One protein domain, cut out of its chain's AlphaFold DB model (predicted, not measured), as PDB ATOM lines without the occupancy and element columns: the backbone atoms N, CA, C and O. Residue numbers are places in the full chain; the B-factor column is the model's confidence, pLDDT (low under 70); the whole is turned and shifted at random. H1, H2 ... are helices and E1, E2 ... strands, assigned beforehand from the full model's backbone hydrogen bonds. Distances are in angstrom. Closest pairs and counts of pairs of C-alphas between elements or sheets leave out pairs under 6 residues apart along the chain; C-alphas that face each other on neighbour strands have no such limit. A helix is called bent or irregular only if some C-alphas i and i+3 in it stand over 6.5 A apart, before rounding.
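What this domain is: This is residues 2 to 166 of the 367 residues of an uncharacterized protein of Streptomyces sp. CNZ287 (UniProt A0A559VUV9). A twisted, fully parallel sheet of four strands forms a wall, with helices H3, H4 and H5 packed over one face of it, H3 mainly over E3, H4 over E3 and E4, and H5 over E4; the helices H1 and H2 touch each other and are off the sheet. The unnamed stretch 135 to 152 loops out far from the middle. The printed part has 165 residues with five named helices and four named strands, in the order H1 E1 H2 E2 H3 E3 H4 E4 H5; the sheet's order is E1 E2 E3 E4, and the class is mixed, helices and strands. It is compact, with a radius of gyration of the C-alphas of 17.0 A, and only just elongated, spanning 52 by 34 by 34 A.

Where its parts are: Begin in the sheet with E3, residues 98 to 107: find C-alpha 98 at (-25.038, -32.604, -34.436), from where the strand runs 29.4 A. Beside it look for E2, residues 51 to 57, 20.0 A, and E4, residues 129 to 134, 16.4 A; E1 is residues 25 to 27. The longest helix, H3, residues 75 to 95, runs 31.1 A; H4 is residues 109 to 122, 20.7 A. Both are irregular: C-alphas 76 and 79 are 7.1 A apart, C-alphas 110 and 113 7.8 A. H1, residues 6 to 18, begins at (-30.069, -16.259, -38.313); H2 is residues 33 to 40. H5, residues 153 to 164, ends at C-alpha 164, (-13.970, -32.765, -11.825).

How they stand to each other: Look across the sheet for N 25 and O 53, 2.9 A, between E1 and E2; N 54 and O 100, 2.9 A, between E2 and E3; and N 131 and O 103, 2.8 A, between E3 and E4. E1, H2, E2, then E2, H3, E3, then E3, H4, E4 are strand-helix-strand units, parallel neighbours joined through a helix, each with a right-handed crossover. H3, H4 and H5 with the sheet make two layers, helices on one face of a sheet. H4 and H5 touch at a shallow tilt of 26 degrees, closest at the C-alphas of Ala 116 and Gly 163, 3.6 A. H1 touches H2 with residues 6 to 10 alone, closest at the C-alphas of Pro 6 and Leu 39, 4.6 A. In H1, H2 and H5 every O i to N i+4 pair is within hydrogen-bond range; in H3 14 of 17 are, in H4 5 of 10.

The domain as a whole: The C-alphas farthest apart, Asp 44 and Thr 150, are 52.8 A apart. The printed part has no cut. The links E2 to H3 and E4 to H5 are long. Confidence is under 70 at residue 2 and residues 138 to 143 and 145 to 150.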
ATOM      1  N   SER A   2     -29.067 -13.087 -30.182       68.88
ATOM      2  CA  SER A   2     -27.808 -12.998 -30.950       68.88
ATOM      3  C   SER A   2     -27.693 -11.611 -31.588       68.88
ATOM      4  O   SER A   2     -28.727 -11.023 -31.895       68.88
ATOM      5  N   LEU A   3     -26.472 -11.107 -31.796       77.06
ATOM      6  CA  LEU A   3     -26.245  -9.823 -32.479       77.06
ATOM      7  C   LEU A   3     -26.627  -9.877 -33.966       77.06
ATOM      8  O   LEU A   3     -27.054  -8.875 -34.523       77.06
ATOM      9  N   LEU A   4     -26.497 -11.049 -34.591       88.31
ATOM     10  CA  LEU A   4     -26.803 -11.267 -36.005       88.31
ATOM     11  C   LEU A   4     -28.140 -11.988 -36.174       88.31
ATOM     12  O   LEU A   4     -28.457 -12.911 -35.406       88.31
ATOM     13  N   ALA A   5     -28.876 -11.638 -37.231       91.62
ATOM     14  CA  ALA A   5     -30.005 -12.430 -37.701       91.62
ATOM     15  C   ALA A   5     -29.551 -13.865 -38.061       91.62
ATOM     16  O   ALA A   5     -28.365 -14.089 -38.324       91.62
ATOM     17  N   PRO A   6     -30.449 -14.871 -38.046       94.06
ATOM     18  CA  PRO A   6     -30.069 -16.259 -38.313       94.06
ATOM     19  C   PRO A   6     -29.361 -16.474 -39.657       94.06
ATOM     20  O   PRO A   6     -28.443 -17.289 -39.723       94.06
ATOM     21  N   ASP A   7     -29.765 -15.748 -40.702       93.62
ATOM     22  CA  ASP A   7     -29.194 -15.879 -42.046       93.62
ATOM     23  C   ASP A   7     -27.790 -15.280 -42.142       93.62
ATOM     24  O   ASP A   7     -26.876 -15.963 -42.600       93.62
ATOM     25  N   ASP A   8     -27.576 -14.077 -41.605       94.50
ATOM     26  CA  ASP A   8     -26.245 -13.453 -41.566       94.50
ATOM     27  C   ASP A   8     -25.272 -14.271 -40.711       94.50
ATOM     28  O   ASP A   8     -24.105 -14.468 -41.057       94.50
ATOM     29  N   HIS A   9     -25.769 -14.816 -39.597       95.50
ATOM     30  CA  HIS A   9     -24.990 -15.718 -38.762       95.50
ATOM     31  C   HIS A   9     -24.640 -17.003 -39.524       95.50
ATOM     32  O   HIS A   9     -23.499 -17.456 -39.452       95.50
ATOM     33  N   ALA A  10     -25.576 -17.583 -40.281       95.31
ATOM     34  CA  ALA A  10     -25.283 -18.749 -41.107       95.31
ATOM     35  C   ALA A  10     -24.209 -18.439 -42.160       95.31
ATOM     36  O   ALA A  10     -23.227 -19.175 -42.241       95.31
ATOM     37  N   ALA A  11     -24.343 -17.326 -42.886       94.75
ATOM     38  CA  ALA A  11     -23.385 -16.907 -43.907       94.75
ATOM     39  C   ALA A  11     -21.963 -16.761 -43.334       94.75
ATOM     40  O   ALA A  11     -20.996 -17.262 -43.915       94.75
ATOM     41  N   ALA A  12     -21.828 -16.166 -42.144       94.12
ATOM     42  CA  ALA A  12     -20.542 -16.061 -41.458       94.12
ATOM     43  C   ALA A  12     -19.937 -17.443 -41.131       94.12
ATOM     44  O   ALA A  12     -18.748 -17.678 -41.363       94.12
ATOM     45  N   LEU A  13     -20.744 -18.383 -40.621       94.56
ATOM     46  CA  LEU A  13     -20.276 -19.739 -40.305       94.56
ATOM     47  C   LEU A  13     -19.897 -20.535 -41.564       94.56
ATOM     48  O   LEU A  13     -18.931 -21.303 -41.531       94.56
ATOM     49  N   GLU A  14     -20.641 -20.378 -42.659       93.12
ATOM     50  CA  GLU A  14     -20.361 -21.023 -43.947       93.12
ATOM     51  C   GLU A  14     -19.042 -20.529 -44.541       93.12
ATOM     52  O   GLU A  14     -18.206 -21.354 -44.917       93.12
ATOM     53  N   LEU A  15     -18.800 -19.214 -44.523       93.62
ATOM     54  CA  LEU A  15     -17.543 -18.628 -44.988       93.62
ATOM     55  C   LEU A  15     -16.343 -19.164 -44.195       93.62
ATOM     56  O   LEU A  15     -15.358 -19.624 -44.772       93.62
ATOM     57  N   MET A  16     -16.438 -19.193 -42.862       91.50
ATOM     58  CA  MET A  16     -15.371 -19.741 -42.014       91.50
ATOM     59  C   MET A  16     -15.079 -21.215 -42.344       91.50
ATOM     60  O   MET A  16     -13.916 -21.622 -42.411       91.50
ATOM     61  N   ARG A  17     -16.121 -22.016 -42.601       89.44
ATOM     62  CA  ARG A  17     -15.976 -23.426 -42.994       89.44
ATOM     63  C   ARG A  17     -15.382 -23.610 -44.378       89.44
ATOM     64  O   ARG A  17     -14.584 -24.530 -44.555       89.44
ATOM     65  N   ALA A  18     -15.721 -22.745 -45.329       89.19
ATOM     66  CA  ALA A  18     -15.116 -22.750 -46.658       89.19
ATOM     67  C   ALA A  18     -13.589 -22.557 -46.582       89.19
ATOM     68  O   ALA A  18     -12.849 -23.175 -47.342       89.19
ATOM     69  N   HIS A  19     -13.106 -21.808 -45.585       87.88
ATOM     70  CA  HIS A  19     -11.681 -21.652 -45.271       87.88
ATOM     71  C   HIS A  19     -11.120 -22.717 -44.308       87.88
ATOM     72  O   HIS A  19     -10.058 -22.533 -43.710       87.88
ATOM     73  N   GLY A  20     -11.818 -23.843 -44.134       83.06
ATOM     74  CA  GLY A  20     -11.353 -24.979 -43.336       83.06
ATOM     75  C   GLY A  20     -11.362 -24.751 -41.822       83.06
ATOM     76  O   GLY A  20     -10.720 -25.510 -41.093       83.06
ATOM     77  N   ARG A  21     -12.065 -23.720 -41.331       86.62
ATOM     78  CA  ARG A  21     -12.245 -23.471 -39.894       86.62
ATOM     79  C   ARG A  21     -13.466 -24.224 -39.363       86.62
ATOM     80  O   ARG A  21     -14.438 -24.459 -40.075       86.62
ATOM     81  N   GLU A  22     -13.438 -24.553 -38.078       86.94
ATOM     82  CA  GLU A  22     -14.574 -25.130 -37.348       86.94
ATOM     83  C   GLU A  22     -15.095 -24.086 -36.349       86.94
ATOM     84  O   GLU A  22     -14.643 -24.055 -35.202       86.94
ATOM     85  N   PRO A  23     -15.993 -23.178 -36.777       91.69
ATOM     86  CA  PRO A  23     -16.391 -22.041 -35.959       91.69
ATOM     87  C   PRO A  23     -17.261 -22.454 -34.769       91.69
ATOM     88  O   PRO A  23     -18.042 -23.412 -34.836       91.69
ATOM     89  N   MET A  24     -17.145 -21.688 -33.683       93.75
ATOM     90  CA  MET A  24     -17.974 -21.799 -32.488       93.75
ATOM     91  C   MET A  24     -18.582 -20.438 -32.164       93.75
ATOM     92  O   MET A  24     -17.862 -19.483 -31.895       93.75
ATOM     93  N   SER A  25     -19.908 -20.361 -32.169       95.25
ATOM     94  CA  SER A  25     -20.630 -19.130 -31.861       95.25
ATOM     95  C   SER A  25     -20.608 -18.864 -30.357       95.25
ATOM     96  O   SER A  25     -20.841 -19.775 -29.562       95.25
ATOM     97  N   PHE A  26     -20.378 -17.621 -29.948       93.00
ATOM     98  CA  PHE A  26     -20.404 -17.229 -28.540       93.00
ATOM     99  C   PHE A  26     -21.744 -16.576 -28.183       93.00
ATOM    100  O   PHE A  26     -22.310 -15.815 -28.965       93.00
ATOM    101  N   THR A  27     -22.295 -16.888 -27.012       92.19
ATOM    102  CA  THR A  27     -23.577 -16.333 -26.558       92.19
ATOM    103  C   THR A  27     -23.644 -16.246 -25.041       92.19
ATOM    104  O   THR A  27     -23.013 -17.021 -24.335       92.19
ATOM    105  N   HIS A  28     -24.494 -15.370 -24.520       89.50
ATOM    106  CA  HIS A  28     -24.825 -15.265 -23.096       89.50
ATOM    107  C   HIS A  28     -25.872 -16.311 -22.622       89.50
ATOM    108  O   HIS A  28     -26.441 -16.231 -21.528       89.50
ATOM    109  N   GLY A  29     -26.178 -17.292 -23.485       89.06
ATOM    110  CA  GLY A  29     -27.068 -18.427 -23.218       89.06
ATOM    111  C   GLY A  29     -28.550 -18.171 -23.518       89.06
ATOM    112  O   GLY A  29     -29.359 -19.103 -23.496       89.06
ATOM    113  N   ASP A  30     -28.919 -16.932 -23.844       88.19
ATOM    114  CA  ASP A  30     -30.294 -16.543 -24.162       88.19
ATOM    115  C   ASP A  30     -30.547 -16.562 -25.676       88.19
ATOM    116  O   ASP A  30     -30.613 -15.532 -26.358       88.19
ATOM    117  N   VAL A  31     -30.631 -17.778 -26.211       91.00
ATOM    118  CA  VAL A  31     -30.954 -18.039 -27.618       91.00
ATOM    119  C   VAL A  31     -32.248 -18.832 -27.692       91.00
ATOM    120  O   VAL A  31     -32.384 -19.872 -27.037       91.00
ATOM    121  N   ASP A  32     -33.198 -18.357 -28.488       93.38
ATOM    122  CA  ASP A  32     -34.489 -19.012 -28.672       93.38
ATOM    123  C   ASP A  32     -34.389 -20.200 -29.630       93.38
ATOM    124  O   ASP A  32     -33.555 -20.239 -30.536       93.38
ATOM    125  N   TYR A  33     -35.246 -21.206 -29.442       96.06
ATOM    126  CA  TYR A  33     -35.213 -22.394 -30.302       96.06
ATOM    127  C   TYR A  33     -35.564 -22.064 -31.759       96.06
ATOM    128  O   TYR A  33     -34.981 -22.643 -32.670       96.06
ATOM    129  N   ALA A  34     -36.468 -21.102 -31.977       95.12
ATOM    130  CA  ALA A  34     -36.805 -20.610 -33.310       95.12
ATOM    131  C   ALA A  34     -35.570 -20.050 -34.034       95.12
ATOM    132  O   ALA A  34     -35.325 -20.408 -35.183       95.12
ATOM    133  N   TYR A  35     -34.738 -19.279 -33.324       95.19
ATOM    134  CA  TYR A  35     -33.465 -18.782 -33.848       95.19
ATOM    135  C   TYR A  35     -32.524 -19.933 -34.224       95.19
ATOM    136  O   TYR A  35     -32.010 -19.968 -35.335       95.19
ATOM    137  N   LEU A  36     -32.327 -20.911 -33.328       95.56
ATOM    138  CA  LEU A  36     -31.453 -22.063 -33.605       95.56
ATOM    139  C   LEU A  36     -31.934 -22.892 -34.802       95.56
ATOM    140  O   LEU A  36     -31.112 -23.385 -35.570       95.56
ATOM    141  N   ARG A  37     -33.252 -23.045 -34.966       95.62
ATOM    142  CA  ARG A  37     -33.840 -23.743 -36.112       95.62
ATOM    143  C   ARG A  37     -33.583 -22.987 -37.416       95.62
ATOM    144  O   ARG A  37     -33.127 -23.616 -38.363       95.62
ATOM    145  N   ALA A  38     -33.826 -21.676 -37.439       95.00
ATOM    146  CA  ALA A  38     -33.580 -20.822 -38.605       95.00
ATOM    147  C   ALA A  38     -32.086 -20.718 -38.960       95.00
ATOM    148  O   ALA A  38     -31.719 -20.647 -40.124       95.00
ATOM    149  N   LEU A  39     -31.200 -20.781 -37.963       95.56
ATOM    150  CA  LEU A  39     -29.758 -20.856 -38.196       95.56
ATOM    151  C   LEU A  39     -29.369 -22.189 -38.856       95.56
ATOM    152  O   LEU A  39     -28.509 -22.235 -39.730       95.56
ATOM    153  N   ALA A  40     -29.975 -23.293 -38.417       94.75
ATOM    154  CA  ALA A  40     -29.598 -24.639 -38.842       94.75
ATOM    155  C   ALA A  40     -30.168 -25.055 -40.209       94.75
ATOM    156  O   ALA A  40     -29.592 -25.928 -40.870       94.75
ATOM    157  N   VAL A  41     -31.305 -24.483 -40.606       92.25
ATOM    158  CA  VAL A  41     -32.087 -24.878 -41.784       92.25
ATOM    159  C   VAL A  41     -32.430 -23.639 -42.600       92.25
ATOM    160  O   VAL A  41     -32.908 -22.658 -42.041       92.25
ATOM    161  N   GLY A  42     -32.183 -23.697 -43.908       87.44
ATOM    162  CA  GLY A  42     -32.483 -22.602 -44.819       87.44
ATOM    163  C   GLY A  42     -33.982 -22.443 -45.103       87.44
ATOM    164  O   GLY A  42     -34.784 -23.309 -44.739       87.44
ATOM    165  N   PRO A  43     -34.374 -21.357 -45.794       84.50
ATOM    166  CA  PRO A  43     -35.754 -21.129 -46.226       84.50
ATOM    167  C   PRO A  43     -36.325 -22.268 -47.085       84.50
ATOM    168  O   PRO A  43     -37.527 -22.506 -47.078       84.50
ATOM    169  N   ASP A  44     -35.459 -23.005 -47.782       86.69
ATOM    170  CA  ASP A  44     -35.782 -24.171 -48.613       86.69
ATOM    171  C   ASP A  44     -36.031 -25.465 -47.809       86.69
ATOM    172  O   ASP A  44     -36.265 -26.530 -48.383       86.69
ATOM    173  N   GLY A  45     -35.944 -25.405 -46.477       84.69
ATOM    174  CA  GLY A  45     -36.103 -26.556 -45.592       84.69
ATOM    175  C   GLY A  45     -34.890 -27.489 -45.550       84.69
ATOM    176  O   GLY A  45     -34.919 -28.496 -44.834       84.69
ATOM    177  N   ARG A  46     -33.799 -27.176 -46.264       90.00
ATOM    178  CA  ARG A  46     -32.574 -27.980 -46.250       90.00
ATOM    179  C   ARG A  46     -31.657 -27.558 -45.113       90.00
ATOM    180  O   ARG A  46     -31.576 -26.400 -44.710       90.00
ATOM    181  N   ARG A  47     -30.928 -28.530 -44.568       92.25
ATOM    182  CA  ARG A  47     -29.949 -28.277 -43.504       92.25
ATOM    183  C   ARG A  47     -28.749 -27.543 -44.084       92.25
ATOM    184  O   ARG A  47     -28.079 -28.091 -44.954       92.25
ATOM    185  N   ARG A  48     -28.434 -26.378 -43.519       93.00
ATOM    186  CA  ARG A  48     -27.202 -25.629 -43.815       93.00
ATOM    187  C   ARG A  48     -25.977 -26.305 -43.209       93.00
ATOM    188  O   ARG A  48     -24.894 -26.333 -43.782       93.00
ATOM    189  N   PHE A  49     -26.158 -26.927 -42.041       92.19
ATOM    190  CA  PHE A  49     -25.052 -27.459 -41.252       92.19
ATOM    191  C   PHE A  49     -25.279 -28.896 -40.782       92.19
ATOM    192  O   PHE A  49     -26.341 -29.255 -40.278       92.19
ATOM    193  N   SER A  50     -24.226 -29.718 -40.846       90.06
ATOM    194  CA  SER A  50     -24.213 -31.061 -40.238       90.06
ATOM    195  C   SER A  50     -23.893 -31.039 -38.735       90.06
ATOM    196  O   SER A  50     -24.157 -32.011 -38.016       90.06
ATOM    197  N   ARG A  51     -23.297 -29.940 -38.261       92.81
ATOM    198  CA  ARG A  51     -22.928 -29.687 -36.866       92.81
ATOM    199  C   ARG A  51     -23.030 -28.195 -36.557       92.81
ATOM    200  O   ARG A  51     -22.654 -27.397 -37.408       92.81
ATOM    201  N   LEU A  52     -23.443 -27.829 -35.348       95.12
ATOM    202  CA  LEU A  52     -23.321 -26.469 -34.804       95.12
ATOM    203  C   LEU A  52     -22.532 -26.481 -33.493       95.12
ATOM    204  O   LEU A  52     -22.698 -27.388 -32.680       95.12
ATOM    205  N   SER A  53     -21.689 -25.477 -33.276       95.81
ATOM    206  CA  SER A  53     -20.881 -25.369 -32.060       95.81
ATOM    207  C   SER A  53     -21.166 -24.042 -31.366       95.81
ATOM    208  O   SER A  53     -21.129 -23.007 -32.023       95.81
ATOM    209  N   PHE A  54     -21.447 -24.065 -30.062       97.06
ATOM    210  CA  PHE A  54     -21.728 -22.860 -29.275       97.06
ATOM    211  C   PHE A  54     -20.960 -22.851 -27.949       97.06
ATOM    212  O   PHE A  54     -20.946 -23.850 -27.239       97.06
ATOM    213  N   ALA A  55     -20.402 -21.707 -27.572       96.56
ATOM    214  CA  ALA A  55     -19.960 -21.422 -26.211       96.56
ATOM    215  C   ALA A  55     -20.999 -20.531 -25.531       96.56
ATOM    216  O   ALA A  55     -21.361 -19.477 -26.056       96.56
ATOM    217  N   ALA A  56     -21.504 -20.966 -24.378       95.19
ATOM    218  CA  ALA A  56     -22.505 -20.229 -23.625       95.19
ATOM    219  C   ALA A  56     -21.928 -19.701 -22.316       95.19
ATOM    220  O   ALA A  56     -21.529 -20.483 -21.452       95.19
ATOM    221  N   HIS A  57     -21.928 -18.380 -22.177       94.75
ATOM    222  CA  HIS A  57     -21.457 -17.679 -21.001       94.75
ATOM    223  C   HIS A  57     -22.521 -17.636 -19.902       94.75
ATOM    224  O   HIS A  57     -23.633 -17.127 -20.096       94.75
ATOM    225  N   PHE A  58     -22.181 -18.207 -18.751       94.00
ATOM    226  CA  PHE A  58     -23.013 -18.253 -17.564       94.00
ATOM    227  C   PHE A  58     -22.189 -18.012 -16.304       94.00
ATOM    228  O   PHE A  58     -21.656 -18.967 -15.746       94.00
ATOM    229  N   ASP A  59     -22.225 -16.782 -15.815       92.62
ATOM    230  CA  ASP A  59     -21.880 -16.412 -14.443       92.62
ATOM    231  C   ASP A  59     -22.976 -15.514 -13.844       92.62
ATOM    232  O   ASP A  59     -23.819 -14.959 -14.570       92.62
ATOM    233  N   LYS A  60     -22.991 -15.406 -12.513       91.31
ATOM    234  CA  LYS A  60     -23.981 -14.626 -11.757       91.31
ATOM    235  C   LYS A  60     -23.811 -13.108 -11.868       91.31
ATOM    236  O   LYS A  60     -24.746 -12.380 -11.549       91.31
ATOM    237  N   PHE A  61     -22.669 -12.628 -12.356       87.94
ATOM    238  CA  PHE A  61     -22.380 -11.201 -12.540       87.94
ATOM    239  C   PHE A  61     -22.694 -10.700 -13.958       87.94
ATOM    240  O   PHE A  61     -22.635  -9.498 -14.243       87.94
ATOM    241  N   MET A  62     -23.042 -11.609 -14.866       85.31
ATOM    242  CA  MET A  62     -23.394 -11.296 -16.238       85.31
ATOM    243  C   MET A  62     -24.828 -10.764 -16.347       85.31
ATOM    244  O   MET A  62     -25.804 -11.473 -16.095       85.31
ATOM    245  N   TYR A  63     -24.950  -9.526 -16.823       80.50
ATOM    246  CA  TYR A  63     -26.226  -8.869 -17.111       80.50
ATOM    247  C   TYR A  63     -26.812  -9.274 -18.474       80.50
ATOM    248  O   TYR A  63     -26.130  -9.828 -19.337       80.50
ATOM    249  N   GLY A  64     -28.095  -8.962 -18.684       77.62
ATOM    250  CA  GLY A  64     -28.755  -9.072 -19.993       77.62
ATOM    251  C   GLY A  64     -29.414 -10.422 -20.293       77.62
ATOM    252  O   GLY A  64     -29.864 -10.652 -21.415       77.62
ATOM    253  N   ARG A  65     -29.503 -11.336 -19.317       87.25
ATOM    254  CA  ARG A  65     -30.242 -12.600 -19.471       87.25
ATOM    255  C   ARG A  65     -31.716 -12.419 -19.100       87.25
ATOM    256  O   ARG A  65     -32.029 -12.007 -17.985       87.25
ATOM    257  N   ARG A  66     -32.633 -12.803 -19.995       87.94
ATOM    258  CA  ARG A  66     -34.073 -12.745 -19.703       87.94
ATOM    259  C   ARG A  66     -34.453 -13.707 -18.576       87.94
ATOM    260  O   ARG A  66     -33.997 -14.851 -18.525       87.94
ATOM    261  N   GLY A  67     -35.327 -13.236 -17.689       86.75
ATOM    262  CA  GLY A  67     -35.917 -14.020 -16.605       86.75
ATOM    263  C   GLY A  67     -35.023 -14.252 -15.386       86.75
ATOM    264  O   GLY A  67     -35.477 -14.937 -14.479       86.75
ATOM    265  N   ILE A  68     -33.781 -13.751 -15.346       86.31
ATOM    266  CA  ILE A  68     -32.957 -13.722 -14.126       86.31
ATOM    267  C   ILE A  68     -31.909 -12.607 -14.219       86.31
ATOM    268  O   ILE A  68     -30.809 -12.801 -14.726       86.31
ATOM    269  N   GLU A  69     -32.274 -11.413 -13.761       82.12
ATOM    270  CA  GLU A  69     -31.400 -10.242 -13.884       82.12
ATOM    271  C   GLU A  69     -30.210 -10.299 -12.917       82.12
ATOM    272  O   GLU A  69     -29.082 -10.020 -13.315       82.12
ATOM    273  N   ARG A  70     -30.456 -10.688 -11.658       86.81
ATOM    274  CA  ARG A  70     -29.445 -10.761 -10.590       86.81
ATOM    275  C   ARG A  70     -29.542 -12.096  -9.846       86.81
ATOM    276  O   ARG A  70     -30.255 -12.194  -8.848       86.81
ATOM    277  N   PRO A  71     -28.897 -13.157 -10.354       91.69
ATOM    278  CA  PRO A  71     -28.843 -14.446  -9.673       91.69
ATOM    279  C   PRO A  71     -28.133 -14.325  -8.318       91.69
ATOM    280  O   PRO A  71     -27.062 -13.735  -8.234       91.69
ATOM    281  N   ALA A  72     -28.690 -14.937  -7.269       91.75
ATOM    282  CA  ALA A  72     -28.047 -14.972  -5.950       91.75
ATOM    283  C   ALA A  72     -26.804 -15.885  -5.907       91.75
ATOM    284  O   ALA A  72     -25.934 -15.716  -5.057       91.75
ATOM    285  N   SER A  73     -26.726 -16.863  -6.813       95.06
ATOM    286  CA  SER A  73     -25.666 -17.870  -6.875       95.06
ATOM    287  C   SER A  73     -25.512 -18.419  -8.290       95.06
ATOM    288  O   SER A  73     -26.420 -18.306  -9.125       95.06
ATOM    289  N   GLU A  74     -24.394 -19.088  -8.553       96.44
ATOM    290  CA  GLU A  74     -24.204 -19.862  -9.772       96.44
ATOM    291  C   GLU A  74     -25.226 -20.994  -9.865       96.44
ATOM    292  O   GLU A  74     -25.764 -21.259 -10.941       96.44
ATOM    293  N   ARG A  75     -25.590 -21.625  -8.745       96.75
ATOM    294  CA  ARG A  75     -26.617 -22.678  -8.721       96.75
ATOM    295  C   ARG A  75     -27.973 -22.186  -9.243       96.75
ATOM    296  O   ARG A  75     -28.652 -22.928  -9.960       96.75
ATOM    297  N   ALA A  76     -28.350 -20.936  -8.966       96.00
ATOM    298  CA  ALA A  76     -29.599 -20.340  -9.457       96.00
ATOM    299  C   ALA A  76     -29.672 -20.268 -10.999       96.00
ATOM    300  O   ALA A  76     -30.761 -20.239 -11.576       96.00
ATOM    301  N   LEU A  77     -28.527 -20.314 -11.691       96.19
ATOM    302  CA  LEU A  77     -28.450 -20.337 -13.155       96.19
ATOM    303  C   LEU A  77     -28.613 -21.737 -13.766       96.19
ATOM    304  O   LEU A  77     -28.823 -21.858 -14.978       96.19
ATOM    305  N   ASN A  78     -28.587 -22.810 -12.971       96.62
ATOM    306  CA  ASN A  78     -28.669 -24.185 -13.475       96.62
ATOM    307  C   ASN A  78     -29.929 -24.493 -14.308       96.62
ATOM    308  O   ASN A  78     -29.795 -25.166 -15.337       96.62
ATOM    309  N   PRO A  79     -31.138 -23.997 -13.970       96.00
ATOM    310  CA  PRO A  79     -32.301 -24.148 -14.844       96.00
ATOM    311  C   PRO A  79     -32.083 -23.540 -16.237       96.00
ATOM    312  O   PRO A  79     -32.518 -24.109 -17.238       96.00
ATOM    313  N   TYR A  80     -31.364 -22.417 -16.330       95.69
ATOM    314  CA  TYR A  80     -31.067 -21.734 -17.593       95.69
ATOM    315  C   TYR A  80     -30.026 -22.509 -18.406       95.69
ATOM    316  O   TYR A  80     -30.235 -22.725 -19.601       95.69
ATOM    317  N   ARG A  81     -28.970 -23.012 -17.752       96.88
ATOM    318  CA  ARG A  81     -27.964 -23.901 -18.364       96.88
ATOM    319  C   ARG A  81     -28.605 -25.160 -18.945       96.88
ATOM    320  O   ARG A  81     -28.417 -25.489 -20.116       96.88
ATOM    321  N   ARG A  82     -29.472 -25.813 -18.163       97.44
ATOM    322  CA  ARG A  82     -30.208 -27.008 -18.592       97.44
ATOM    323  C   ARG A  82     -31.117 -26.720 -19.784       97.44
ATOM    324  O   ARG A  82     -31.091 -27.471 -20.756       97.44
ATOM    325  N   ARG A  83     -31.896 -25.631 -19.741       96.44
ATOM    326  CA  ARG A  83     -32.756 -25.223 -20.868       96.44
ATOM    327  C   ARG A  83     -31.947 -24.912 -22.123       96.44
ATOM    328  O   ARG A  83     -32.381 -25.273 -23.213       96.44
ATOM    329  N   PHE A  84     -30.791 -24.263 -21.989       96.88
ATOM    330  CA  PHE A  84     -29.898 -23.999 -23.114       96.88
ATOM    331  C   PHE A  84     -29.437 -25.306 -23.770       96.88
ATOM    332  O   PHE A  84     -29.675 -25.505 -24.959       96.88
ATOM    333  N   ALA A  85     -28.876 -26.237 -22.996       97.62
ATOM    334  CA  ALA A  85     -28.411 -27.515 -23.528       97.62
ATOM    335  C   ALA A  85     -29.549 -28.363 -24.131       97.62
ATOM    336  O   ALA A  85     -29.395 -28.960 -25.200       97.62
ATOM    337  N   ALA A  86     -30.731 -28.353 -23.505       97.69
ATOM    338  CA  ALA A  86     -31.907 -29.074 -23.992       97.69
ATOM    339  C   ALA A  86     -32.353 -28.622 -25.396       97.69
ATOM    340  O   ALA A  86     -32.823 -29.448 -26.178       97.69
ATOM    341  N   LYS A  87     -32.163 -27.344 -25.760       97.44
ATOM    342  CA  LYS A  87     -32.468 -26.846 -27.115       97.44
ATOM    343  C   LYS A  87     -31.604 -27.519 -28.182       97.44
ATOM    344  O   LYS A  87     -32.114 -27.845 -29.248       97.44
ATOM    345  N   PHE A  88     -30.332 -27.792 -27.895       97.62
ATOM    346  CA  PHE A  88     -29.441 -28.495 -28.825       97.62
ATOM    347  C   PHE A  88     -29.759 -29.990 -28.917       97.62
ATOM    348  O   PHE A  88     -29.744 -30.561 -30.008       97.62
ATOM    349  N   VAL A  89     -30.133 -30.621 -27.796       97.19
ATOM    350  CA  VAL A  89     -30.680 -31.990 -27.803       97.19
ATOM    351  C   VAL A  89     -31.915 -32.063 -28.706       97.19
ATOM    352  O   VAL A  89     -31.996 -32.943 -29.563       97.19
ATOM    353  N   LYS A  90     -32.840 -31.108 -28.549       97.44
ATOM    354  CA  LYS A  90     -34.045 -30.980 -29.376       97.44
ATOM    355  C   LYS A  90     -33.693 -30.800 -30.858       97.44
ATOM    356  O   LYS A  90     -34.203 -31.552 -31.682       97.44
ATOM    357  N   LEU A  91     -32.759 -29.900 -31.174       96.56
ATOM    358  CA  LEU A  91     -32.289 -29.637 -32.538       96.56
ATOM    359  C   LEU A  91     -31.741 -30.902 -33.214       96.56
ATOM    360  O   LEU A  91     -32.092 -31.208 -34.353       96.56
ATOM    361  N   ARG A  92     -30.910 -31.676 -32.502       96.62
ATOM    362  CA  ARG A  92     -30.380 -32.945 -33.017       96.62
ATOM    363  C   ARG A  92     -31.483 -33.964 -33.261       96.62
ATOM    364  O   ARG A  92     -31.435 -34.661 -34.267       96.62
ATOM    365  N   ARG A  93     -32.439 -34.081 -32.341       97.19
ATOM    366  CA  ARG A  93     -33.544 -35.036 -32.455       97.19
ATOM    367  C   ARG A  93     -34.460 -34.705 -33.634       97.19
ATOM    368  O   ARG A  93     -34.845 -35.612 -34.353       97.19
ATOM    369  N   GLU A  94     -34.798 -33.432 -33.819       95.69
ATOM    370  CA  GLU A  94     -35.774 -32.998 -34.831       95.69
ATOM    371  C   GLU A  94     -35.161 -32.833 -36.224       95.69
ATOM    372  O   GLU A  94     -35.816 -33.135 -37.213       95.69
ATOM    373  N   LEU A  95     -33.906 -32.377 -36.318       94.50
ATOM    374  CA  LEU A  95     -33.279 -32.004 -37.593       94.50
ATOM    375  C   LEU A  95     -32.017 -32.828 -37.899       94.50
ATOM    376  O   LEU A  95     -31.356 -32.633 -38.919       94.50
ATOM    377  N   GLY A  96     -31.605 -33.736 -37.012       94.06
ATOM    378  CA  GLY A  96     -30.382 -34.529 -37.188       94.06
ATOM    379  C   GLY A  96     -29.085 -33.708 -37.150       94.06
ATOM    380  O   GLY A  96     -28.028 -34.226 -37.509       94.06
ATOM    381  N   VAL A  97     -29.140 -32.437 -36.740       94.94
ATOM    382  CA  VAL A  97     -27.973 -31.548 -36.668       94.94
ATOM    383  C   VAL A  97     -27.175 -31.882 -35.412       94.94
ATOM    384  O   VAL A  97     -27.673 -31.775 -34.291       94.94
ATOM    385  N   ARG A  98     -25.924 -32.327 -35.578       94.38
ATOM    386  CA  ARG A  98     -25.038 -32.604 -34.436       94.38
ATOM    387  C   ARG A  98     -24.667 -31.300 -33.740       94.38
ATOM    388  O   ARG A  98     -24.759 -30.224 -34.325       94.38
ATOM    389  N   TYR A  99     -24.186 -31.381 -32.509       95.50
ATOM    390  CA  TYR A  99     -23.754 -30.181 -31.815       95.50
ATOM    391  C   TYR A  99     -22.576 -30.412 -30.887       95.50
ATOM    392  O   TYR A  99     -22.280 -31.539 -30.489       95.50
ATOM    393  N   PHE A 100     -21.930 -29.307 -30.542       96.12
ATOM    394  CA  PHE A 100     -20.996 -29.207 -29.438       96.12
ATOM    395  C   PHE A 100     -21.301 -27.938 -28.662       96.12
ATOM    396  O   PHE A 100     -21.430 -26.872 -29.255       96.12
ATOM    397  N   ILE A 101     -21.435 -28.056 -27.347       97.50
ATOM    398  CA  ILE A 101     -21.646 -26.894 -26.493       97.50
ATOM    399  C   ILE A 101     -20.569 -26.829 -25.417       97.50
ATOM    400  O   ILE A 101     -20.273 -27.836 -24.766       97.50
ATOM    401  N   ALA A 102     -19.998 -25.643 -25.251       97.88
ATOM    402  CA  ALA A 102     -19.082 -25.299 -24.178       97.88
ATOM    403  C   ALA A 102     -19.816 -24.444 -23.141       97.88
ATOM    404  O   ALA A 102     -20.595 -23.551 -23.487       97.88
ATOM    405  N   HIS A 103     -19.584 -24.742 -21.870       97.88
ATOM    406  CA  HIS A 103     -19.935 -23.865 -20.765       97.88
ATOM    407  C   HIS A 103     -18.773 -22.900 -20.548       97.88
ATOM    408  O   HIS A 103     -17.624 -23.338 -20.519       97.88
ATOM    409  N   ASN A 104     -19.072 -21.609 -20.465       96.75
ATOM    410  CA  ASN A 104     -18.093 -20.552 -20.275       96.75
ATOM    411  C   ASN A 104     -18.466 -19.724 -19.042       96.75
ATOM    412  O   ASN A 104     -19.636 -19.369 -18.905       96.75
ATOM    413  N   MET A 105     -17.524 -19.355 -18.181       95.06
ATOM    414  CA  MET A 105     -17.835 -18.633 -16.941       95.06
ATOM    415  C   MET A 105     -16.698 -17.712 -16.528       95.06
ATOM    416  O   MET A 105     -15.571 -18.170 -16.349       95.06
ATOM    417  N   THR A 106     -17.011 -16.434 -16.311       93.12
ATOM    418  CA  THR A 106     -16.072 -15.522 -15.655       93.12
ATOM    419  C   THR A 106     -16.035 -15.854 -14.168       93.12
ATOM    420  O   THR A 106     -17.078 -15.951 -13.520       93.12
ATOM    421  N   VAL A 107     -14.831 -16.039 -13.638       93.06
ATOM    422  CA  VAL A 107     -14.587 -16.332 -12.230       93.06
ATOM    423  C   VAL A 107     -14.069 -15.077 -11.554       93.06
ATOM    424  O   VAL A 107     -13.029 -14.537 -11.930       93.06
ATOM    425  N   THR A 108     -14.799 -14.619 -10.555       90.12
ATOM    426  CA  THR A 108     -14.420 -13.520  -9.675       90.12
ATOM    427  C   THR A 108     -14.274 -14.064  -8.251       90.12
ATOM    428  O   THR A 108     -14.667 -15.201  -7.976       90.12
ATOM    429  N   PRO A 109     -13.729 -13.275  -7.315       87.75
ATOM    430  CA  PRO A 109     -13.702 -13.655  -5.908       87.75
ATOM    431  C   PRO A 109     -15.079 -14.076  -5.377       87.75
ATOM    432  O   PRO A 109     -15.174 -15.041  -4.629       87.75
ATOM    433  N   GLY A 110     -16.149 -13.395  -5.802       88.94
ATOM    434  CA  GLY A 110     -17.506 -13.650  -5.336       88.94
ATOM    435  C   GLY A 110     -18.184 -14.921  -5.862       88.94
ATOM    436  O   GLY A 110     -19.290 -15.203  -5.406       88.94
ATOM    437  N   ASN A 111     -17.603 -15.667  -6.812       93.31
ATOM    438  CA  ASN A 111     -18.140 -16.962  -7.274       93.31
ATOM    439  C   ASN A 111     -17.083 -18.076  -7.404       93.31
ATOM    440  O   ASN A 111     -17.368 -19.133  -7.973       93.31
ATOM    441  N   LEU A 112     -15.866 -17.848  -6.901       94.69
ATOM    442  CA  LEU A 112     -14.753 -18.794  -6.992       94.69
ATOM    443  C   LEU A 112     -15.082 -20.138  -6.333       94.69
ATOM    444  O   LEU A 112     -14.845 -21.187  -6.924       94.69
ATOM    445  N   ASP A 113     -15.666 -20.100  -5.140       94.81
ATOM    446  CA  ASP A 113     -16.053 -21.265  -4.341       94.81
ATOM    447  C   ASP A 113     -17.213 -22.075  -4.955       94.81
ATOM    448  O   ASP A 113     -17.422 -23.243  -4.611       94.81
ATOM    449  N   GLU A 114     -17.934 -21.487  -5.914       97.25
ATOM    450  CA  GLU A 114     -19.049 -22.115  -6.624       97.25
ATOM    451  C   GLU A 114     -18.611 -22.882  -7.891       97.25
ATOM    452  O   GLU A 114     -19.395 -23.657  -8.451       97.25
ATOM    453  N   VAL A 115     -17.362 -22.725  -8.356       97.88
ATOM    454  CA  VAL A 115     -16.840 -23.364  -9.587       97.88
ATOM    455  C   VAL A 115     -16.974 -24.889  -9.532       97.88
ATOM    456  O   VAL A 115     -17.476 -25.511 -10.478       97.88
ATOM    457  N   ALA A 116     -16.569 -25.507  -8.419       98.00
ATOM    458  CA  ALA A 116     -16.658 -26.957  -8.259       98.00
ATOM    459  C   ALA A 116     -18.112 -27.465  -8.341       98.00
ATOM    460  O   ALA A 116     -18.380 -28.513  -8.939       98.00
ATOM    461  N   ASP A 117     -19.058 -26.711  -7.775       97.88
ATOM    462  CA  ASP A 117     -20.490 -27.015  -7.827       97.88
ATOM    463  C   ASP A 117     -21.048 -26.900  -9.246       97.88
ATOM    464  O   ASP A 117     -21.791 -27.780  -9.686       97.88
ATOM    465  N   VAL A 118     -20.635 -25.878 -10.000       97.88
ATOM    466  CA  VAL A 118     -21.034 -25.707 -11.404       97.88
ATOM    467  C   VAL A 118     -20.647 -26.927 -12.238       97.88
ATOM    468  O   VAL A 118     -21.480 -27.430 -12.997       97.88
ATOM    469  N   ILE A 119     -19.422 -27.439 -12.083       97.69
ATOM    470  CA  ILE A 119     -18.957 -28.631 -12.813       97.69
ATOM    471  C   ILE A 119     -19.811 -29.850 -12.455       97.69
ATOM    472  O   ILE A 119     -20.292 -30.544 -13.356       97.69
ATOM    473  N   ARG A 120     -20.050 -30.089 -11.159       95.81
ATOM    474  CA  ARG A 120     -20.855 -31.226 -10.684       95.81
ATOM    475  C   ARG A 120     -22.293 -31.163 -11.192       95.81
ATOM    476  O   ARG A 120     -22.788 -32.131 -11.772       95.81
ATOM    477  N   ASP A 121     -22.945 -30.015 -11.042       95.69
ATOM    478  CA  ASP A 121     -24.347 -29.830 -11.409       95.69
ATOM    479  C   ASP A 121     -24.555 -29.888 -12.933       95.69
ATOM    480  O   ASP A 121     -25.550 -30.436 -13.428       95.69
ATOM    481  N   CYS A 122     -23.610 -29.338 -13.702       95.38
ATOM    482  CA  CYS A 122     -23.700 -29.245 -15.160       95.38
ATOM    483  C   CYS A 122     -23.101 -30.454 -15.890       95.38
ATOM    484  O   CYS A 122     -23.365 -30.640 -17.084       95.38
ATOM    485  N   GLY A 123     -22.343 -31.306 -15.195       89.25
ATOM    486  CA  GLY A 123     -21.608 -32.440 -15.756       89.25
ATOM    487  C   GLY A 123     -22.475 -33.474 -16.480       89.25
ATOM    488  O   GLY A 123     -21.964 -34.247 -17.287       89.25
ATOM    489  N   ARG A 124     -23.797 -33.473 -16.280       90.44
ATOM    490  CA  ARG A 124     -24.744 -34.344 -17.007       90.44
ATOM    491  C   ARG A 124     -25.635 -33.602 -18.010       90.44
ATOM    492  O   ARG A 124     -26.446 -34.229 -18.681       90.44
ATOM    493  N   MET A 125     -25.491 -32.282 -18.149       94.62
ATOM    494  CA  MET A 125     -26.373 -31.464 -18.995       94.62
ATOM    495  C   MET A 125     -26.035 -31.523 -20.491       94.62
ATOM    496  O   MET A 125     -26.833 -31.068 -21.300       94.62
ATOM    497  N   GLY A 126     -24.891 -32.098 -20.877       93.12
ATOM    498  CA  GLY A 126     -24.495 -32.255 -22.285       93.12
ATOM    499  C   GLY A 126     -23.377 -31.322 -22.755       93.12
ATOM    500  O   GLY A 126     -23.023 -31.359 -23.931       93.12
ATOM    501  N   TYR A 127     -22.778 -30.540 -21.852       96.94
ATOM    502  CA  TYR A 127     -21.573 -29.761 -22.141       96.94
ATOM    503  C   TYR A 127     -20.377 -30.671 -22.423       96.94
ATOM    504  O   TYR A 127     -20.118 -31.614 -21.669       96.94
ATOM    505  N   GLY A 128     -19.696 -30.413 -23.541       96.69
ATOM    506  CA  GLY A 128     -18.476 -31.111 -23.965       96.69
ATOM    507  C   GLY A 128     -17.195 -30.375 -23.569       96.69
ATOM    508  O   GLY A 128     -16.101 -30.903 -23.742       96.69
ATOM    509  N   MET A 129     -17.326 -29.161 -23.040       98.06
ATOM    510  CA  MET A 129     -16.226 -28.372 -22.506       98.06
ATOM    511  C   MET A 129     -16.730 -27.474 -21.382       98.06
ATOM    512  O   MET A 129     -17.838 -26.942 -21.478       98.06
ATOM    513  N   PHE A 130     -15.907 -27.309 -20.354       98.38
ATOM    514  CA  PHE A 130     -16.062 -26.302 -19.311       98.38
ATOM    515  C   PHE A 130     -14.868 -25.362 -19.375       98.38
ATOM    516  O   PHE A 130     -13.730 -25.822 -19.334       98.38
ATOM    517  N   SER A 131     -15.138 -24.073 -19.520       97.31
ATOM    518  CA  SER A 131     -14.148 -23.027 -19.714       97.31
ATOM    519  C   SER A 131     -14.347 -21.947 -18.659       97.31
ATOM    520  O   SER A 131     -15.425 -21.358 -18.570       97.31
ATOM    521  N   PHE A 132     -13.324 -21.714 -17.846       97.19
ATOM    522  CA  PHE A 132     -13.361 -20.755 -16.746       97.19
ATOM    523  C   PHE A 132     -12.361 -19.631 -16.998       97.19
ATOM    524  O   PHE A 132     -11.198 -19.881 -17.315       97.19
ATOM    525  N   GLN A 133     -12.807 -18.388 -16.863       93.00
ATOM    526  CA  GLN A 133     -11.977 -17.208 -17.064       93.00
ATOM    527  C   GLN A 133     -11.809 -16.453 -15.757       93.00
ATOM    528  O   GLN A 133     -12.721 -15.712 -15.393       93.00
ATOM    529  N   PRO A 134     -10.675 -16.594 -15.050       89.75
ATOM    530  CA  PRO A 134     -10.354 -15.687 -13.959       89.75
ATOM    531  C   PRO A 134     -10.434 -14.245 -14.463       89.75
ATOM    532  O   PRO A 134      -9.840 -13.915 -15.497       89.75
ATOM    533  N   ALA A 135     -11.207 -13.413 -13.770       81.50
ATOM    534  CA  ALA A 135     -11.414 -12.028 -14.148       81.50
ATOM    535  C   ALA A 135     -10.072 -11.289 -14.204       81.50
ATOM    536  O   ALA A 135      -9.263 -11.353 -13.279       81.50
ATOM    537  N   ALA A 136      -9.853 -10.579 -15.304       73.38
ATOM    538  CA  ALA A 136      -8.734  -9.668 -15.478       73.38
ATOM    539  C   ALA A 136      -9.267  -8.236 -15.560       73.38
ATOM    540  O   ALA A 136     -10.414  -8.025 -15.966       73.38
ATOM    541  N   HIS A 137      -8.428  -7.258 -15.219       71.12
ATOM    542  CA  HIS A 137      -8.723  -5.840 -15.428       71.12
ATOM    543  C   HIS A 137      -8.620  -5.509 -16.924       71.12
ATOM    544  O   HIS A 137      -7.643  -4.942 -17.406       71.12
ATOM    545  N   LEU A 138      -9.629  -5.943 -17.678       65.75
ATOM    546  CA  LEU A 138      -9.836  -5.623 -19.084       65.75
ATOM    547  C   LEU A 138     -11.208  -4.971 -19.266       65.75
ATOM    548  O   LEU A 138     -12.189  -5.356 -18.621       65.75
ATOM    549  N   GLY A 139     -11.288  -4.014 -20.190       67.31
ATOM    550  CA  GLY A 139     -12.540  -3.361 -20.565       67.31
ATOM    551  C   GLY A 139     -12.985  -2.267 -19.590       67.31
ATOM    552  O   GLY A 139     -12.214  -1.387 -19.238       67.31
ATOM    553  N   ASP A 140     -14.269  -2.265 -19.228       66.00
ATOM    554  CA  ASP A 140     -14.901  -1.164 -18.488       66.00
ATOM    555  C   ASP A 140     -14.578  -1.203 -16.987       66.00
ATOM    556  O   ASP A 140     -15.108  -2.046 -16.254       66.00
ATOM    557  N   GLU A 141     -13.770  -0.246 -16.528       66.56
ATOM    558  CA  GLU A 141     -13.303  -0.141 -15.141       66.56
ATOM    559  C   GLU A 141     -14.442  -0.043 -14.117       66.56
ATOM    560  O   GLU A 141     -14.328  -0.525 -12.992       66.56
ATOM    561  N   ARG A 142     -15.608   0.488 -14.514       65.12
ATOM    562  CA  ARG A 142     -16.793   0.599 -13.639       65.12
ATOM    563  C   ARG A 142     -17.333  -0.759 -13.196       65.12
ATOM    564  O   ARG A 142     -18.136  -0.845 -12.261       65.12
ATOM    565  N   ARG A 143     -16.953  -1.828 -13.900       64.69
ATOM    566  CA  ARG A 143     -17.340  -3.197 -13.559       64.69
ATOM    567  C   ARG A 143     -16.419  -3.801 -12.505       64.69
ATOM    568  O   ARG A 143     -16.815  -4.810 -11.932       64.69
ATOM    569  N   TRP A 144     -15.280  -3.177 -12.196       70.00
ATOM    570  CA  TRP A 144     -14.276  -3.695 -11.271       70.00
ATOM    571  C   TRP A 144     -14.619  -3.429  -9.805       70.00
ATOM    572  O   TRP A 144     -14.017  -2.600  -9.133       70.00
ATOM    573  N   LYS A 145     -15.641  -4.133  -9.311       62.19
ATOM    574  CA  LYS A 145     -16.200  -3.934  -7.962       62.19
ATOM    575  C   LYS A 145     -15.617  -4.866  -6.893       62.19
ATOM    576  O   LYS A 145     -15.925  -4.695  -5.719       62.19
ATOM    577  N   GLU A 146     -14.805  -5.846  -7.286       62.94
ATOM    578  CA  GLU A 146     -14.223  -6.864  -6.399       62.94
ATOM    579  C   GLU A 146     -12.691  -6.890  -6.521       62.94
ATOM    580  O   GLU A 146     -12.159  -6.549  -7.580       62.94
ATOM    581  N   PRO A 147     -11.956  -7.332  -5.480       60.09
ATOM    582  CA  PRO A 147     -10.506  -7.493  -5.544       60.09
ATOM    583  C   PRO A 147     -10.143  -8.717  -6.401       60.09
ATOM    584  O   PRO A 147      -9.758  -9.761  -5.878       60.09
ATOM    585  N   TYR A 148     -10.251  -8.607  -7.729       59.84
ATOM    586  CA  TYR A 148     -10.112  -9.728  -8.674       59.84
ATOM    587  C   TYR A 148      -8.821 -10.537  -8.544       59.84
ATOM    588  O   TYR A 148      -8.783 -11.706  -8.920       59.84
ATOM    589  N   ARG A 149      -7.775  -9.948  -7.954       58.06
ATOM    590  CA  ARG A 149      -6.483 -10.602  -7.716       58.06
ATOM    591  C   ARG A 149      -6.557 -11.821  -6.786       58.06
ATOM    592  O   ARG A 149      -5.604 -12.592  -6.769       58.06
ATOM    593  N   THR A 150      -7.644 -12.025  -6.038       63.47
ATOM    594  CA  THR A 150      -7.804 -13.223  -5.194       63.47
ATOM    595  C   THR A 150      -8.264 -14.459  -5.977       63.47
ATOM    596  O   THR A 150      -7.962 -15.578  -5.566       63.47
ATOM    597  N   ALA A 151      -8.889 -14.293  -7.150       72.94
ATOM    598  CA  ALA A 151      -9.224 -15.389  -8.060       72.94
ATOM    599  C   ALA A 151      -8.020 -15.742  -8.955       72.94
ATOM    600  O   ALA A 151      -8.034 -15.541 -10.168       72.94
ATOM    601  N   THR A 152      -6.935 -16.231  -8.350       86.94
ATOM    602  CA  THR A 152      -5.713 -16.576  -9.094       86.94
ATOM    603  C   THR A 152      -5.932 -17.772 -10.033       86.94
ATOM    604  O   THR A 152      -6.782 -18.625  -9.762       86.94
ATOM    605  N   PRO A 153      -5.131 -17.909 -11.110       90.75
ATOM    606  CA  PRO A 153      -5.167 -19.085 -11.984       90.75
ATOM    607  C   PRO A 153      -5.032 -20.419 -11.232       90.75
ATOM    608  O   PRO A 153      -5.668 -21.404 -11.597       90.75
ATOM    609  N   ASP A 154      -4.234 -20.463 -10.165       93.50
ATOM    610  CA  ASP A 154      -4.061 -21.673  -9.355       93.50
ATOM    611  C   ASP A 154      -5.285 -21.982  -8.500       93.50
ATOM    612  O   ASP A 154      -5.719 -23.132  -8.464       93.50
ATOM    613  N   ALA A 155      -5.886 -20.965  -7.877       94.12
ATOM    614  CA  ALA A 155      -7.111 -21.140  -7.105       94.12
ATOM    615  C   ALA A 155      -8.259 -21.627  -8.001       94.12
ATOM    616  O   ALA A 155      -8.917 -22.614  -7.680       94.12
ATOM    617  N   VAL A 156      -8.439 -21.003  -9.170       95.81
ATOM    618  CA  VAL A 156      -9.456 -21.428 -10.142       95.81
ATOM    619  C   VAL A 156      -9.178 -22.844 -10.643       95.81
ATOM    620  O   VAL A 156     -10.098 -23.653 -10.725       95.81
ATOM    621  N   TRP A 157      -7.929 -23.202 -10.942       97.44
ATOM    622  CA  TRP A 157      -7.626 -24.566 -11.383       97.44
ATOM    623  C   TRP A 157      -7.895 -25.615 -10.295       97.44
ATOM    624  O   TRP A 157      -8.468 -26.663 -10.593       97.44
ATOM    625  N   ALA A 158      -7.564 -25.323  -9.035       97.25
ATOM    626  CA  ALA A 158      -7.841 -26.214  -7.907       97.25
ATOM    627  C   ALA A 158      -9.349 -26.454  -7.709       97.25
ATOM    628  O   ALA A 158      -9.783 -27.577  -7.439       97.25
ATOM    629  N   GLU A 159     -10.166 -25.418  -7.894       98.06
ATOM    630  CA  GLU A 159     -11.626 -25.522  -7.925       98.06
ATOM    631  C   GLU A 159     -12.129 -26.428  -9.055       98.06
ATOM    632  O   GLU A 159     -13.009 -27.271  -8.847       98.06
ATOM    633  N   ILE A 160     -11.543 -26.294 -10.251       98.25
ATOM    634  CA  ILE A 160     -11.880 -27.130 -11.406       98.25
ATOM    635  C   ILE A 160     -11.548 -28.596 -11.118       98.25
ATOM    636  O   ILE A 160     -12.394 -29.464 -11.337       98.25
ATOM    637  N   GLU A 161     -10.358 -28.889 -10.587       98.19
ATOM    638  CA  GLU A 161      -9.961 -30.246 -10.190       98.19
ATOM    639  C   GLU A 161     -10.893 -30.816  -9.113       98.19
ATOM    640  O   GLU A 161     -11.325 -31.972  -9.210       98.19
ATOM    641  N   ARG A 162     -11.288 -29.997  -8.128       98.12
ATOM    642  CA  ARG A 162     -12.260 -30.400  -7.101       98.12
ATOM    643  C   ARG A 162     -13.626 -30.731  -7.701       98.12
ATOM    644  O   ARG A 162     -14.244 -31.718  -7.300       98.12
ATOM    645  N   GLY A 163     -14.104 -29.931  -8.653       97.31
ATOM    646  CA  GLY A 163     -15.365 -30.175  -9.357       97.31
ATOM    647  C   GLY A 163     -15.317 -31.402 -10.268       97.31
ATOM    648  O   GLY A 163     -16.272 -32.180 -10.316       97.31
ATOM    649  N   ALA A 164     -14.196 -31.609 -10.963       96.81
ATOM    650  CA  ALA A 164     -13.970 -32.765 -11.825       96.81
ATOM    651  C   ALA A 164     -13.773 -34.069 -11.032       96.81
ATOM    652  O   ALA A 164     -14.023 -35.153 -11.566       96.81
ATOM    653  N   GLY A 165     -13.329 -33.969  -9.773       96.12
ATOM    654  CA  GLY A 165     -12.994 -35.110  -8.921       96.12
ATOM    655  C   GLY A 165     -11.733 -35.846  -9.381       96.12
ATOM    656  O   GLY A 165     -11.596 -37.049  -9.149       96.12
ATOM    657  N   ALA A 166     -10.840 -35.154 -10.091       95.12
ATOM    658  CA  ALA A 166      -9.618 -35.711 -10.655       95.12
ATOM    659  C   ALA A 166      -8.553 -34.621 -10.804       95.12
ATOM    660  O   ALA A 166      -8.880 -33.460 -11.039       95.12
TER     661      ALA A 166